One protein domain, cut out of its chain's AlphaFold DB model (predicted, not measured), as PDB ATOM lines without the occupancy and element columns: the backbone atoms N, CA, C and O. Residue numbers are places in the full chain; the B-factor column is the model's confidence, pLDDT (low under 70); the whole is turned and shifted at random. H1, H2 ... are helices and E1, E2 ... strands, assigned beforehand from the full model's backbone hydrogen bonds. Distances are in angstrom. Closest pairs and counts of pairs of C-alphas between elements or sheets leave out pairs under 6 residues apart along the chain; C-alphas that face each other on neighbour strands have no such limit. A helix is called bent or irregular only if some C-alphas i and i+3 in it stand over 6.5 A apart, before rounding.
ATOM      1  N   LEU A   6     -63.971 110.690  -8.325       91.00
ATOM      2  CA  LEU A   6     -64.699 111.235  -9.473       91.00
ATOM      3  C   LEU A   6     -65.132 110.128 -10.437       91.00
ATOM      4  O   LEU A   6     -64.359 109.206 -10.709       91.00
ATOM      5  N   ALA A   7     -66.340 110.252 -10.987       93.12
ATOM      6  CA  ALA A   7     -66.755 109.522 -12.178       93.12
ATOM      7  C   ALA A   7     -67.423 110.454 -13.193       93.12
ATOM      8  O   ALA A   7     -68.254 111.302 -12.849       93.12
ATOM      9  N   ILE A   8     -67.049 110.262 -14.457       94.31
ATOM     10  CA  ILE A   8     -67.608 110.956 -15.613       94.31
ATOM     11  C   ILE A   8     -68.000 109.893 -16.631       94.31
ATOM     12  O   ILE A   8     -67.161 109.090 -17.033       94.31
ATOM     13  N   ALA A   9     -69.262 109.888 -17.049       93.88
ATOM     14  CA  ALA A   9     -69.781 108.929 -18.008       93.88
ATOM     15  C   ALA A   9     -70.321 109.626 -19.258       93.88
ATOM     16  O   ALA A   9     -71.050 110.623 -19.195       93.88
ATOM     17  N   TYR A  10     -69.994 109.048 -20.409       94.62
ATOM     18  CA  TYR A  10     -70.440 109.479 -21.729       94.62
ATOM     19  C   TYR A  10     -71.294 108.379 -22.356       94.62
ATOM     20  O   TYR A  10     -71.151 107.201 -22.033       94.62
ATOM     21  N   LYS A  11     -72.204 108.761 -23.253       92.69
ATOM     22  CA  LYS A  11     -73.092 107.824 -23.948       92.69
ATOM     23  C   LYS A  11     -72.910 107.954 -25.454       92.69
ATOM     24  O   LYS A  11     -73.127 109.031 -26.007       92.69
ATOM     25  N   GLY A  12     -72.571 106.853 -26.122       89.75
ATOM     26  CA  GLY A  12     -72.311 106.853 -27.562       89.75
ATOM     27  C   GLY A  12     -71.188 107.828 -27.927       89.75
ATOM     28  O   GLY A  12     -70.155 107.855 -27.270       89.75
ATOM     29  N   LYS A  13     -71.408 108.661 -28.950       93.56
ATOM     30  CA  LYS A  13     -70.452 109.687 -29.412       93.56
ATOM     31  C   LYS A  13     -70.720 111.078 -28.811       93.56
ATOM     32  O   LYS A  13     -70.464 112.091 -29.456       93.56
ATOM     33  N   ALA A  14     -71.322 111.147 -27.624       93.62
ATOM     34  CA  ALA A  14     -71.670 112.420 -26.999       93.62
ATOM     35  C   ALA A  14     -70.421 113.200 -26.556       93.62
ATOM     36  O   ALA A  14     -69.556 112.653 -25.882       93.62
ATOM     37  N   ILE A  15     -70.378 114.494 -26.886       93.31
ATOM     38  CA  ILE A  15     -69.310 115.419 -26.467       93.31
ATOM     39  C   ILE A  15     -69.506 115.864 -25.009       93.31
ATOM     40  O   ILE A  15     -68.543 116.051 -24.274       93.31
ATOM     41  N   LYS A  16     -70.763 116.026 -24.570       94.56
ATOM     42  CA  LYS A  16     -71.093 116.376 -23.180       94.56
ATOM     43  C   LYS A  16     -71.277 115.106 -22.343       94.56
ATOM     44  O   LYS A  16     -71.928 114.172 -22.827       94.56
ATOM     45  N   PRO A  17     -70.773 115.071 -21.096       94.00
ATOM     46  CA  PRO A  17     -70.975 113.927 -20.223       94.00
ATOM     47  C   PRO A  17     -72.459 113.785 -19.897       94.00
ATOM     48  O   PRO A  17     -73.155 114.760 -19.610       94.00
ATOM     49  N   LYS A  18     -72.953 112.548 -19.940       92.81
ATOM     50  CA  LYS A  18     -74.316 112.223 -19.511       92.81
ATOM     51  C   LYS A  18     -74.440 112.332 -17.995       92.81
ATOM     52  O   LYS A  18     -75.515 112.635 -17.486       92.81
ATOM     53  N   TRP A  19     -73.343 112.054 -17.303       92.38
ATOM     54  CA  TRP A  19     -73.275 112.013 -15.860       92.38
ATOM     55  C   TRP A  19     -71.857 112.397 -15.403       92.38
ATOM     56  O   TRP A  19     -70.873 111.976 -16.010       92.38
ATOM     57  N   HIS A  20     -71.758 113.251 -14.381       93.12
ATOM     58  CA  HIS A  20     -70.506 113.770 -13.825       93.12
ATOM     59  C   HIS A  20     -70.706 114.052 -12.329       93.12
ATOM     60  O   HIS A  20     -71.354 115.038 -11.976       93.12
ATOM     61  N   CYS A  21     -70.197 113.183 -11.450       92.69
ATOM     62  CA  CYS A  21     -70.377 113.322  -9.999       92.69
ATOM     63  C   CYS A  21     -69.134 112.921  -9.196       92.69
ATOM     64  O   CYS A  21     -68.342 112.074  -9.613       92.69
ATOM     65  N   PHE A  22     -69.023 113.515  -8.005       92.12
ATOM     66  CA  PHE A  22     -68.039 113.173  -6.981       92.12
ATOM     67  C   PHE A  22     -68.661 112.275  -5.908       92.12
ATOM     68  O   PHE A  22     -69.835 112.428  -5.572       92.12
ATOM     69  N   TYR A  23     -67.847 111.396  -5.334       90.88
ATOM     70  CA  TYR A  23     -68.228 110.425  -4.314       90.88
ATOM     71  C   TYR A  23     -67.319 110.495  -3.095       90.88
ATOM     72  O   TYR A  23     -66.149 110.880  -3.187       90.88
ATOM     73  N   LYS A  24     -67.889 110.091  -1.956       88.62
ATOM     74  CA  LYS A  24     -67.209 110.024  -0.658       88.62
ATOM     75  C   LYS A  24     -66.420 108.724  -0.480       88.62
ATOM     76  O   LYS A  24     -65.429 108.729   0.240       88.62
ATOM     77  N   SER A  25     -66.839 107.645  -1.144       91.31
ATOM     78  CA  SER A  25     -66.194 106.330  -1.103       91.31
ATOM     79  C   SER A  25     -65.941 105.781  -2.521       91.31
ATOM     80  O   SER A  25     -66.646 106.157  -3.471       91.31
ATOM     81  N   PRO A  26     -64.931 104.913  -2.704       91.19
ATOM     82  CA  PRO A  26     -64.699 104.241  -3.978       91.19
ATOM     83  C   PRO A  26     -65.782 103.199  -4.299       91.19
ATOM     84  O   PRO A  26     -66.055 102.967  -5.481       91.19
ATOM     85  N   GLU A  27     -66.425 102.615  -3.286       93.00
ATOM     86  CA  GLU A  27     -67.525 101.659  -3.433       93.00
ATOM     87  C   GLU A  27     -68.769 102.331  -4.023       93.00
ATOM     88  O   GLU A  27     -69.310 101.842  -5.014       93.00
ATOM     89  N   ASP A  28     -69.164 103.502  -3.506       91.12
ATOM     90  CA  ASP A  28     -70.310 104.265  -4.031       91.12
ATOM     91  C   ASP A  28     -70.101 104.642  -5.500       91.12
ATOM     92  O   ASP A  28     -71.018 104.557  -6.322       91.12
ATOM     93  N   ARG A  29     -68.864 105.019  -5.855       93.50
ATOM     94  CA  ARG A  29     -68.497 105.298  -7.246       93.50
ATOM     95  C   ARG A  29     -68.693 104.059  -8.119       93.50
ATOM     96  O   ARG A  29     -69.213 104.182  -9.226       93.50
ATOM     97  N   LYS A  30     -68.262 102.886  -7.647       94.56
ATOM     98  CA  LYS A  30     -68.383 101.627  -8.392       94.56
ATOM     99  C   LYS A  30     -69.852 101.256  -8.610       94.56
ATOM    100  O   LYS A  30     -70.233 101.029  -9.754       94.56
ATOM    101  N   ILE A  31     -70.675 101.326  -7.561       94.38
ATOM    102  CA  ILE A  31     -72.127 101.085  -7.636       94.38
ATOM    103  C   ILE A  31     -72.777 102.023  -8.660       94.38
ATOM    104  O   ILE A  31     -73.604 101.602  -9.468       94.38
ATOM    105  N   ALA A  32     -72.398 103.302  -8.669       93.25
ATOM    106  CA  ALA A  32     -72.947 104.260  -9.621       93.25
ATOM    107  C   ALA A  32     -72.539 103.976 -11.077       93.25
ATOM    108  O   ALA A  32     -73.348 104.177 -11.985       93.25
ATOM    109  N   ILE A  33     -71.310 103.505 -11.305       94.56
ATOM    110  CA  ILE A  33     -70.838 103.085 -12.631       94.56
ATOM    111  C   ILE A  33     -71.616 101.856 -13.109       94.56
ATOM    112  O   ILE A  33     -72.113 101.864 -14.233       94.56
ATOM    113  N   GLU A  34     -71.767 100.835 -12.262       95.75
ATOM    114  CA  GLU A  34     -72.541  99.625 -12.580       95.75
ATOM    115  C   GLU A  34     -73.990  99.988 -12.928       95.75
ATOM    116  O   GLU A  34     -74.457  99.708 -14.033       95.75
ATOM    117  N   ARG A  35     -74.642 100.786 -12.075       95.00
ATOM    118  CA  ARG A  35     -76.005 101.284 -12.308       95.00
ATOM    119  C   ARG A  35     -76.147 102.057 -13.618       95.00
ATOM    120  O   ARG A  35     -77.196 102.004 -14.259       95.00
ATOM    121  N   PHE A  36     -75.130 102.823 -14.012       94.38
ATOM    122  CA  PHE A  36     -75.152 103.553 -15.277       94.38
ATOM    123  C   PHE A  36     -75.216 102.597 -16.473       94.38
ATOM    124  O   PHE A  36     -76.026 102.819 -17.374       94.38
ATOM    125  N   PHE A  37     -74.416 101.530 -16.474       94.75
ATOM    126  CA  PHE A  37     -74.432 100.540 -17.551       94.75
ATOM    127  C   PHE A  37     -75.699  99.684 -17.545       94.75
ATOM    128  O   PHE A  37     -76.267  99.469 -18.617       94.75
ATOM    129  N   ASP A  38     -76.208  99.306 -16.373       95.88
ATOM    130  CA  ASP A  38     -77.490  98.599 -16.257       95.88
ATOM    131  C   ASP A  38     -78.635  99.430 -16.846       95.88
ATOM    132  O   ASP A  38     -79.442  98.947 -17.640       95.88
ATOM    133  N   ASN A  39     -78.668 100.729 -16.536       94.19
ATOM    134  CA  ASN A  39     -79.648 101.643 -17.117       94.19
ATOM    135  C   ASN A  39     -79.510 101.740 -18.642       94.19
ATOM    136  O   ASN A  39     -80.522 101.809 -19.338       94.19
ATOM    137  N   LEU A  40     -78.288 101.736 -19.182       93.81
ATOM    138  CA  LEU A  40     -78.077 101.739 -20.632       93.81
ATOM    139  C   LEU A  40     -78.586 100.454 -21.294       93.81
ATOM    140  O   LEU A  40     -79.211 100.545 -22.353       93.81
ATOM    141  N   ALA A  41     -78.351  99.296 -20.677       94.31
ATOM    142  CA  ALA A  41     -78.853  98.014 -21.161       94.31
ATOM    143  C   ALA A  41     -80.390  97.980 -21.141       94.31
ATOM    144  O   ALA A  41     -81.013  97.684 -22.161       94.31
ATOM    145  N   ASN A  42     -81.005  98.402 -20.032       95.31
ATOM    146  CA  ASN A  42     -82.460  98.493 -19.897       95.31
ATOM    147  C   ASN A  42     -83.070  99.460 -20.922       95.31
ATOM    148  O   ASN A  42     -84.065  99.152 -21.575       95.31
ATOM    149  N   GLU A  43     -82.462 100.632 -21.119       93.44
ATOM    150  CA  GLU A  43     -82.904 101.575 -22.146       93.44
ATOM    151  C   GLU A  43     -82.834 100.980 -23.559       93.44
ATOM    152  O   GLU A  43     -83.662 101.322 -24.409       93.44
ATOM    153  N   GLN A  44     -81.827 100.151 -23.845       93.25
ATOM    154  CA  GLN A  44     -81.697  99.492 -25.137       93.25
ATOM    155  C   GLN A  44     -82.799  98.446 -25.334       93.25
ATOM    156  O   GLN A  44     -83.488  98.499 -26.353       93.25
ATOM    157  N   GLN A  45     -83.033  97.592 -24.337       95.12
ATOM    158  CA  GLN A  45     -84.108  96.596 -24.360       95.12
ATOM    159  C   GLN A  45     -85.478  97.255 -24.563       95.12
ATOM    160  O   GLN A  45     -86.190  96.930 -25.509       95.12
ATOM    161  N   LEU A  46     -85.801  98.288 -23.777       95.12
ATOM    162  CA  LEU A  46     -87.064  99.024 -23.910       95.12
ATOM    163  C   LEU A  46     -87.241  99.643 -25.304       95.12
ATOM    164  O   LEU A  46     -88.357  99.725 -25.823       95.12
ATOM    165  N   LYS A  47     -86.161 100.111 -25.941       94.19
ATOM    166  CA  LYS A  47     -86.225 100.645 -27.311       94.19
ATOM    167  C   LYS A  47     -86.489  99.556 -28.340       94.19
ATOM    168  O   LYS A  47     -87.237  99.809 -29.288       94.19
ATOM    169  N   GLU A  48     -85.876  98.391 -28.181       94.88
ATOM    170  CA  GLU A  48     -86.083  97.232 -29.049       94.88
ATOM    171  C   GLU A  48     -87.529  96.737 -28.932       94.88
ATOM    172  O   GLU A  48     -88.240  96.707 -29.939       94.88
ATOM    173  N   GLU A  49     -88.030  96.540 -27.713       95.38
ATOM    174  CA  GLU A  49     -89.428  96.178 -27.443       95.38
ATOM    175  C   GLU A  49     -90.416  97.192 -28.035       95.38
ATOM    176  O   GLU A  49     -91.391  96.835 -28.703       95.38
ATOM    177  N   GLN A  50     -90.159  98.493 -27.857       94.00
ATOM    178  CA  GLN A  50     -90.993  99.538 -28.450       94.00
ATOM    179  C   GLN A  50     -90.951  99.516 -29.980       94.00
ATOM    180  O   GLN A  50     -91.970  99.789 -30.626       94.00
ATOM    181  N   ARG A  51     -89.791  99.235 -30.582       94.06
ATOM    182  CA  ARG A  51     -89.641  99.131 -32.037       94.06
ATOM    183  C   ARG A  51     -90.438  97.945 -32.569       94.06
ATOM    184  O   ARG A  51     -91.178  98.112 -33.540       94.06
ATOM    185  N   GLU A  52     -90.343  96.795 -31.918       94.69
ATOM    186  CA  GLU A  52     -91.122  95.607 -32.260       94.69
ATOM    187  C   GLU A  52     -92.621  95.849 -32.098       94.69
ATOM    188  O   GLU A  52     -93.395  95.573 -33.014       94.69
ATOM    189  N   GLY A  53     -93.042  96.442 -30.978       93.56
ATOM    190  CA  GLY A  53     -94.438  96.791 -30.731       93.56
ATOM    191  C   GLY A  53     -94.996  97.744 -31.791       93.56
ATOM    192  O   GLY A  53     -96.102  97.542 -32.297       93.56
ATOM    193  N   LYS A  54     -94.219  98.756 -32.201       93.62
ATOM    194  CA  LYS A  54     -94.587  99.657 -33.306       93.62
ATOM    195  C   LYS A  54     -94.682  98.909 -34.635       93.62
ATOM    196  O   LYS A  54     -95.629  99.140 -35.385       93.62
ATOM    197  N   GLN A  55     -93.747  98.006 -34.925       93.69
ATOM    198  CA  GLN A  55     -93.754  97.219 -36.157       93.69
ATOM    199  C   GLN A  55     -94.950  96.256 -36.221       93.69
ATOM    200  O   GLN A  55     -95.578  96.146 -37.278       93.69
ATOM    201  N   LYS A  56     -95.311  95.617 -35.101       94.75
ATOM    202  CA  LYS A  56     -96.510  94.772 -34.971       94.75
ATOM    203  C   LYS A  56     -97.775  95.584 -35.255       94.75
ATOM    204  O   LYS A  56     -98.468  95.280 -36.223       94.75
ATOM    205  N   LYS A  57     -97.985  96.702 -34.545       94.00
ATOM    206  CA  LYS A  57     -99.133  97.612 -34.758       94.00
ATOM    207  C   LYS A  57     -99.236  98.111 -36.199       94.00
ATOM    208  O   LYS A  57    -100.309  98.108 -36.795       94.00
ATOM    209  N   ARG A  58     -98.105  98.512 -36.789       94.62
ATOM    210  CA  ARG A  58     -98.033  98.953 -38.190       94.62
ATOM    211  C   ARG A  58     -98.445  97.835 -39.152       94.62
ATOM    212  O   ARG A  58     -99.168  98.090 -40.110       94.62
ATOM    213  N   SER A  59     -97.986  96.611 -38.904       93.50
ATOM    214  CA  SER A  59     -98.296  95.440 -39.732       93.50
ATOM    215  C   SER A  59     -99.755  95.009 -39.600       93.50
ATOM    216  O   SER A  59    -100.380  94.671 -40.600       93.50
ATOM    217  N   GLU A  60    -100.323  95.066 -38.397       94.69
ATOM    218  CA  GLU A  60    -101.747  94.820 -38.148       94.69
ATOM    219  C   GLU A  60    -102.627  95.847 -38.860       94.69
ATOM    220  O   GLU A  60    -103.564  95.476 -39.564       94.69
ATOM    221  N   LEU A  61    -102.293  97.135 -38.745       93.38
ATOM    222  CA  LEU A  61    -103.010  98.195 -39.445       93.38
ATOM    223  C   LEU A  61    -102.921  98.018 -40.966       93.38
ATOM    224  O   LEU A  61    -103.925  98.118 -41.666       93.38
ATOM    225  N   ALA A  62    -101.736  97.679 -41.475       93.44
ATOM    226  CA  ALA A  62    -101.536  97.389 -42.888       93.44
ATOM    227  C   ALA A  62    -102.377  96.210 -43.397       93.44
ATOM    228  O   ALA A  62    -102.768  96.223 -44.562       93.44
ATOM    229  N   LYS A  63    -102.676  95.206 -42.562       94.00
ATOM    230  CA  LYS A  63    -103.578  94.097 -42.923       94.00
ATOM    231  C   LYS A  63    -105.041  94.540 -43.002       94.00
ATOM    232  O   LYS A  63    -105.762  94.039 -43.852       94.00
TER     233      LYS A  63
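AT A GLANCE: This is residues 6 to 63 of the 160 residues of an uncharacterized protein of Flavobacterium sp. ASW18X (UniProt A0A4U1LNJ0). A small two-stranded hairpin, E1 and E2, packs on the first part of one long helix, H1, with residues 26 to 37 of the helix near it. The helix runs on well past the hairpin, and its residues 41 to 63 stick out free as a long arm that makes much of the length. The printed part has 58 residues, with two named strands and then one named helix, in the order E1, E2, H1; the sheet, in the order E1 - E2, is antiparallel, and the class is mostly helix. The whole is extended, with a radius of gyration of the C-alphas of 17.3 A, and spans 58 by 24 by 10 A.

HOW THE PARTS SIT: E1, residues 6 to 9, and E2, residues 19 to 23, form an antiparallel hairpin, with 163 degrees between their directions. The C-alphas of Ile 8 and His 20 face each other at 4.4 A. N 9 and O 19 are within hydrogen-bond range at 2.8 A, and so are N 7 and O 21 at 3.0 A. H1, residues 26 to 63, has its closest C-alphas to E2 at Tyr 23 and Arg 29, 5.9 A apart. Its closest C-alphas to E1 are those of Ala 7 and Arg 29, 6.7 A apart. In H1 every O i to N i+4 pair is within hydrogen-bond range.

IN THESE COORDINATES: E1 begins at C-alpha 6 (-64.699, 111.235, -9.473) and is 10.2 A long. E2 is 12.7 A long, ending at C-alpha 23 (-68.228, 110.425, -4.314). H1 is not bent and measures 56.0 A, ending at C-alpha 63 (-103.578, 94.097, -42.923).

THE WHOLE: The outline is a rod, and the two C-alphas farthest apart, those of Lys 24 and Lys 63, are 58.0 A apart. Without the stretch that stands free, the body of 35 residues spans 29 by 18 by 8 A. The link from E1 to E2 is short, with 9 residues, and that from E2 to H1 is tight, with 2. The printed part has no cut, its mean pLDDT is 93.6, and no printed residue is under 70.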